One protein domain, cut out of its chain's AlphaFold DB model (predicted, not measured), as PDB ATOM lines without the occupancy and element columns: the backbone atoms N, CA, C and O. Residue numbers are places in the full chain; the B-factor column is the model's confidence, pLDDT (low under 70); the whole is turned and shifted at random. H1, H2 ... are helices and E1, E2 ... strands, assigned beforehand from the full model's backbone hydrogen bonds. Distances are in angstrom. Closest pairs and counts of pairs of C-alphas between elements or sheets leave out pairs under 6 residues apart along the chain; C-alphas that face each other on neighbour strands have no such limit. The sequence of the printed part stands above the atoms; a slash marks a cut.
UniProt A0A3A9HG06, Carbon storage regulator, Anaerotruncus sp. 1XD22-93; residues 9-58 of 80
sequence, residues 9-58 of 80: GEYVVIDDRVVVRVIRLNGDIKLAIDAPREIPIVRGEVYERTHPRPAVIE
ATOM      1  N   GLY A   9     136.124 206.684 100.327       95.44
ATOM      2  CA  GLY A   9     135.541 206.494  98.997       95.44
ATOM      3  C   GLY A   9     135.715 207.696  98.063       95.44
ATOM      4  O   GLY A   9     135.633 207.523  96.849       95.44
ATOM      5  N   GLU A  10     136.022 208.882  98.595       98.12
ATOM      6  CA  GLU A  10     136.315 210.069  97.785       98.12
ATOM      7  C   GLU A  10     137.758 210.052  97.252       98.12
ATOM      8  O   GLU A  10     138.647 209.365  97.778       98.12
ATOM      9  N   TYR A  11     137.988 210.810  96.178       98.06
ATOM     10  CA  TYR A  11     139.286 210.920  95.521       98.06
ATOM     11  C   TYR A  11     139.565 212.340  95.019       98.06
ATOM     12  O   TYR A  11     138.653 213.140  94.817       98.06
ATOM     13  N   VAL A  12     140.846 212.628  94.807       98.06
ATOM     14  CA  VAL A  12     141.367 213.869  94.230       98.06
ATOM     15  C   VAL A  12     142.172 213.515  92.984       98.06
ATOM     16  O   VAL A  12     142.929 212.544  93.000       98.06
ATOM     17  N   VAL A  13     142.018 214.306  91.924       97.69
ATOM     18  CA  VAL A  13     142.825 214.211  90.702       97.69
ATOM     19  C   VAL A  13     143.823 215.366  90.686       97.69
ATOM     20  O   VAL A  13     143.454 216.511  90.941       97.69
ATOM     21  N   ILE A  14     145.088 215.060  90.417       97.88
ATOM     22  CA  ILE A  14     146.180 216.023  90.290       97.88
ATOM     23  C   ILE A  14     146.731 215.896  88.872       97.88
ATOM     24  O   ILE A  14     147.159 214.813  88.468       97.88
ATOM     25  N   ASP A  15     146.727 217.015  88.146       96.94
ATOM     26  CA  ASP A  15     147.313 217.122  86.804       96.94
ATOM     27  C   ASP A  15     146.789 216.060  85.818       96.94
ATOM     28  O   ASP A  15     147.558 215.484  85.058       96.94
ATOM     29  N   ASP A  16     145.496 215.721  85.914       97.44
ATOM     30  CA  ASP A  16     144.769 214.724  85.102       97.44
ATOM     31  C   ASP A  16     145.380 213.311  85.032       97.44
ATOM     32  O   ASP A  16     144.874 212.432  84.334       97.44
ATOM     33  N   ARG A  17     146.462 213.069  85.772       97.62
ATOM     34  CA  ARG A  17     147.303 211.874  85.658       97.62
ATOM     35  C   ARG A  17     147.472 211.153  86.981       97.62
ATOM     36  O   ARG A  17     147.695 209.949  86.979       97.62
ATOM     37  N   VAL A  18     147.372 211.859  88.105       98.44
ATOM     38  CA  VAL A  18     147.549 211.269  89.435       98.44
ATOM     39  C   VAL A  18     146.220 211.260  90.174       98.44
ATOM     40  O   VAL A  18     145.592 212.302  90.345       98.44
ATOM     41  N   VAL A  19     145.806 210.093  90.658       98.19
ATOM     42  CA  VAL A  19     144.581 209.919  91.445       98.19
ATOM     43  C   VAL A  19     144.945 209.503  92.862       98.19
ATOM     44  O   VAL A  19     145.590 208.480  93.078       98.19
ATOM     45  N   VAL A  20     144.488 210.273  93.849       98.12
ATOM     46  CA  VAL A  20     144.641 209.954  95.273       98.12
ATOM     47  C   VAL A  20     143.269 209.648  95.854       98.12
ATOM     48  O   VAL A  20     142.401 210.514  95.871       98.12
ATOM     49  N   ARG A  21     143.061 208.426  96.346       97.94
ATOM     50  CA  ARG A  21     141.792 207.963  96.923       97.94
ATOM     51  C   ARG A  21     141.944 207.619  98.395       97.94
ATOM     52  O   ARG A  21     142.879 206.917  98.783       97.94
ATOM     53  N   VAL A  22     140.976 208.042  99.203       97.94
ATOM     54  CA  VAL A  22     140.884 207.639 100.608       97.94
ATOM     55  C   VAL A  22     140.140 206.314 100.688       97.94
ATOM     56  O   VAL A  22     138.958 206.226 100.357       97.94
ATOM     57  N   ILE A  23     140.826 205.268 101.138       97.75
ATOM     58  CA  ILE A  23     140.261 203.924 101.275       97.75
ATOM     59  C   ILE A  23     140.285 203.472 102.731       97.75
ATOM     60  O   ILE A  23     141.103 203.929 103.530       97.75
ATOM     61  N   ARG A  24     139.403 202.533 103.072       97.25
ATOM     62  CA  ARG A  24     139.481 201.787 104.328       97.25
ATOM     63  C   ARG A  24     139.953 200.374 104.028       97.25
ATOM     64  O   ARG A  24     139.336 199.685 103.223       97.25
ATOM     65  N   LEU A  25     141.029 199.946 104.677       96.12
ATOM     66  CA  LEU A  25     141.581 198.603 104.529       96.12
ATOM     67  C   LEU A  25     141.993 198.082 105.905       96.12
ATOM     68  O   LEU A  25     142.819 198.701 106.572       96.12
ATOM     69  N   ASN A  26     141.423 196.948 106.317       95.25
ATOM     70  CA  ASN A  26     141.656 196.316 107.623       95.25
ATOM     71  C   ASN A  26     141.394 197.252 108.816       95.25
ATOM     72  O   ASN A  26     142.145 197.268 109.781       95.25
ATOM     73  N   GLY A  27     140.346 198.074 108.733       94.56
ATOM     74  CA  GLY A  27     140.009 199.049 109.776       94.56
ATOM     75  C   GLY A  27     140.801 200.357 109.696       94.56
ATOM     76  O   GLY A  27     140.283 201.384 110.130       94.56
ATOM     77  N   ASP A  28     141.961 200.370 109.040       96.50
ATOM     78  CA  ASP A  28     142.760 201.578 108.846       96.50
ATOM     79  C   ASP A  28     142.252 202.423 107.680       96.50
ATOM     80  O   ASP A  28     141.827 201.901 106.645       96.50
ATOM     81  N   ILE A  29     142.392 203.739 107.811       95.75
ATOM     82  CA  ILE A  29     142.289 204.660 106.678       95.75
ATOM     83  C   ILE A  29     143.646 204.688 105.975       95.75
ATOM     84  O   ILE A  29     144.679 204.908 106.608       95.75
ATOM     85  N   LYS A  30     143.649 204.455 104.664       96.12
ATOM     86  CA  LYS A  30     144.850 204.450 103.823       96.12
ATOM     87  C   LYS A  30     144.630 205.332 102.596       96.12
ATOM     88  O   LYS A  30     143.497 205.577 102.187       96.12
ATOM     89  N   LEU A  31     145.728 205.788 102.004       97.31
ATOM     90  CA  LEU A  31     145.722 206.471 100.714       97.31
ATOM     91  C   LEU A  31     146.090 205.461  99.627       97.31
ATOM     92  O   LEU A  31     147.148 204.837  99.702       97.31
ATOM     93  N   ALA A  32     145.219 205.297  98.637       97.69
ATOM     94  CA  ALA A  32     145.550 204.635  97.383       97.69
ATOM     95  C   ALA A  32     145.972 205.710  96.380       97.69
ATOM     96  O   ALA A  32     145.230 206.666  96.165       97.69
ATOM     97  N   ILE A  33     147.166 205.573  95.809       98.25
ATOM     98  CA  ILE A  33     147.729 206.535  94.863       98.25
ATOM     99  C   ILE A  33     147.961 205.792  93.553       98.25
ATOM    100  O   ILE A  33     148.701 204.810  93.535       98.25
ATOM    101  N   ASP A  34     147.311 206.256  92.494       98.19
ATOM    102  CA  ASP A  34     147.518 205.805  91.122       98.19
ATOM    103  C   ASP A  34     148.209 206.923  90.341       98.19
ATOM    104  O   ASP A  34     147.787 208.079  90.407       98.19
ATOM    105  N   ALA A  35     149.313 206.600  89.675       98.38
ATOM    106  CA  ALA A  35     150.122 207.556  88.931       98.38
ATOM    107  C   ALA A  35     150.894 206.843  87.806       98.38
ATOM    108  O   ALA A  35     151.217 205.656  87.938       98.38
ATOM    109  N   PRO A  36     151.259 207.558  86.726       98.25
ATOM    110  CA  PRO A  36     152.170 207.059  85.707       98.25
ATOM    111  C   PRO A  36     153.522 206.631  86.294       98.25
ATOM    112  O   PRO A  36     153.981 207.174  87.301       98.25
ATOM    113  N   ARG A  37     154.189 205.669  85.645       97.00
ATOM    114  CA  ARG A  37     155.428 205.045  86.153       97.00
ATOM    115  C   ARG A  37     156.601 206.016  86.263       97.00
ATOM    116  O   ARG A  37     157.502 205.797  87.065       97.00
ATOM    117  N   GLU A  38     156.600 207.057  85.445       97.44
ATOM    118  CA  GLU A  38     157.593 208.123  85.442       97.44
ATOM    119  C   GLU A  38     157.486 209.057  86.659       97.44
ATOM    120  O   GLU A  38     158.427 209.801  86.929       97.44
ATOM    121  N   ILE A  39     156.377 209.010  87.412       97.19
ATOM    122  CA  ILE A  39     156.170 209.804  88.628       97.19
ATOM    123  C   ILE A  39     156.446 208.922  89.859       97.19
ATOM    124  O   ILE A  39     155.614 208.089  90.223       97.19
ATOM    125  N   PRO A  40     157.596 209.082  90.543       95.94
ATOM    126  CA  PRO A  40     157.926 208.255  91.696       95.94
ATOM    127  C   PRO A  40     157.052 208.600  92.908       95.94
ATOM    128  O   PRO A  40     156.941 209.757  93.311       95.94
ATOM    129  N   ILE A  41     156.494 207.571  93.547       97.06
ATOM    130  CA  ILE A  41     155.761 207.686  94.813       97.06
ATOM    131  C   ILE A  41     156.650 207.136  95.926       97.06
ATOM    132  O   ILE A  41     156.919 205.936  95.987       97.06
ATOM    133  N   VAL A  42     157.109 208.009  96.825       97.06
ATOM    134  CA  VAL A  42     158.030 207.649  97.913       97.06
ATOM    135  C   VAL A  42     157.416 208.041  99.251       97.06
ATOM    136  O   VAL A  42     156.900 209.146  99.411       97.06
ATOM    137  N   ARG A  43     157.472 207.136 100.234       96.31
ATOM    138  CA  ARG A  43     157.033 207.449 101.599       96.31
ATOM    139  C   ARG A  43     157.939 208.508 102.229       96.31
ATOM    140  O   ARG A  43     159.150 208.481 102.014       96.31
ATOM    141  N   GLY A  44     157.370 209.398 103.040       95.19
ATOM    142  CA  GLY A  44     158.103 210.522 103.639       95.19
ATOM    143  C   GLY A  44     159.344 210.082 104.419       95.19
ATOM    144  O   GLY A  44     160.425 210.617 104.204       95.19
ATOM    145  N   GLU A  45     159.232 209.025 105.228       96.25
ATOM    146  CA  GLU A  45     160.346 208.478 106.012       96.25
ATOM    147  C   GLU A  45     161.486 207.885 105.166       96.25
ATOM    148  O   GLU A  45     162.600 207.709 105.660       96.25
ATOM    149  N   VAL A  46     161.217 207.547 103.902       97.62
ATOM    150  CA  VAL A  46     162.231 207.086 102.943       97.62
ATOM    151  C   VAL A  46     162.817 208.278 102.191       97.62
ATOM    152  O   VAL A  46     164.036 208.367 102.055       97.62
ATOM    153  N   TYR A  47     161.970 209.212 101.755       97.06
ATOM    154  CA  TYR A  47     162.382 210.434 101.062       97.06
ATOM    155  C   TYR A  47     163.360 211.265 101.908       97.06
ATOM    156  O   TYR A  47     164.429 211.649 101.431       97.06
ATOM    157  N   GLU A  48     163.055 211.443 103.197       96.31
ATOM    158  CA  GLU A  48     163.856 212.234 104.145       96.31
ATOM    159  C   GLU A  48     165.247 211.636 104.451       96.31
ATOM    160  O   GLU A  48     166.080 212.298 105.061       96.31
ATOM    161  N   ARG A  49     165.549 210.406 104.008       97.06
ATOM    162  CA  ARG A  49     166.898 209.820 104.154       97.06
ATOM    163  C   ARG A  49     167.925 210.441 103.212       97.06
ATOM    164  O   ARG A  49     169.119 210.348 103.466       97.06
ATOM    165  N   THR A  50     167.461 210.997 102.098       97.44
ATOM    166  CA  THR A  50     168.311 211.509 101.009       97.44
ATOM    167  C   THR A  50     167.991 212.954 100.641       97.44
ATOM    168  O   THR A  50     168.760 213.585  99.924       97.44
ATOM    169  N   HIS A  51     166.883 213.489 101.154       95.75
ATOM    170  CA  HIS A  51     166.406 214.834 100.870       95.75
ATOM    171  C   HIS A  51     166.048 215.552 102.172       95.75
ATOM    172  O   HIS A  51     165.616 214.910 103.131       95.75
ATOM    173  N   PRO A  52     166.163 216.889 102.221       94.50
ATOM    174  CA  PRO A  52     165.653 217.646 103.352       94.50
ATOM    175  C   PRO A  52     164.128 217.511 103.451       94.50
ATOM    176  O   PRO A  52     163.415 217.456 102.442       94.50
ATOM    177  N   ARG A  53     163.618 217.512 104.686       92.56
ATOM    178  CA  ARG A  53     162.180 217.571 104.963       92.56
ATOM    179  C   ARG A  53     161.572 218.816 104.289       92.56
ATOM    180  O   ARG A  53     162.091 219.916 104.492       92.56
ATOM    181  N   PRO A  54     160.481 218.695 103.508       91.06
ATOM    182  CA  PRO A  54     159.888 219.846 102.832       91.06
ATOM    183  C   PRO A  54     159.440 220.938 103.816       91.06
ATOM    184  O   PRO A  54     158.709 220.659 104.768       91.06
ATOM    185  N   ALA A  55     159.802 222.198 103.546       87.00
ATOM    186  CA  ALA A  55     159.524 223.340 104.430       87.00
ATOM    187  C   ALA A  55     158.025 223.560 104.736       87.00
ATOM    188  O   ALA A  55     157.673 224.109 105.782       87.00
ATOM    189  N   VAL A  56     157.129 223.116 103.846       83.19
ATOM    190  CA  VAL A  56     155.673 223.134 104.075       83.19
ATOM    191  C   VAL A  56     155.283 222.282 105.290       83.19
ATOM    192  O   VAL A  56     154.473 222.726 106.096       83.19
ATOM    193  N   ILE A  57     155.905 221.113 105.469       82.38
ATOM    194  CA  ILE A  57     155.570 220.167 106.543       82.38
ATOM    195  C   ILE A  57     156.113 220.636 107.901       82.38
ATOM    196  O   ILE A  57     155.513 220.358 108.940       82.38
ATOM    197  N   GLU A  58     157.227 221.368 107.910       72.56
ATOM    198  CA  GLU A  58     157.833 221.906 109.137       72.56
ATOM    199  C   GLU A  58     156.891 222.886 109.864       72.56
ATOM    200  O   GLU A  58     156.802 222.905 111.093       72.56
TER     201      GLU A  58
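AT A GLANCE: This is residues 9 to 58 of the 80 residues of the protein "Carbon storage regulator" of Anaerotruncus sp. 1XD22-93 (UniProt A0A3A9HG06). A twisting sheet of three strands, E1, E2 and E3, makes one side, and from E3 the chain trails off in an arm with two one-turn helices, H1 and H2, away from the sheet. The printed part has 50 residues, with three named strands and two named helices in the order E1, E2, E3, H1, H2 along the chain, and its class is mixed, helices and strands, with 27 residues in named elements. The sheet, ordered E1, E2, E3, is antiparallel. The whole is loose, with a radius of gyration of the C-alphas of 13.1 A and spans of 32 by 28 by 20 A.

IN THESE COORDINATES: E1, residues 11 to 14, begins at C-alpha 11 (139.286, 210.920, 95.521). E2, residues 18 to 25, is 20.6 A long and bends by 53 degrees at residue 22. E3, residues 28 to 34, is 18.8 A long. H1 is residues 44 to 47; H2, residues 55 to 58, ends at C-alpha 58 (157.833, 221.906, 109.137).

HOW THE PARTS SIT: E1, E2 and E3 form a meander, each strand the antiparallel neighbour of the one before, in two hairpins. N 12 and O 20 are 2.8 A apart; N 21 and O 32, 2.8 A. H1 and H2 are apart, not on the sheet, and too short for an O i to N i+4 pair; each has its 1 O i to N i+3 pair within range.

THE WHOLE: The C-alphas of Gly 9 and Thr 50, the farthest apart, are 33.2 A apart. Residues 46 to 52 stand free. The printed part has no cut and no long link, and no printed residue is under 70 in pLDDT.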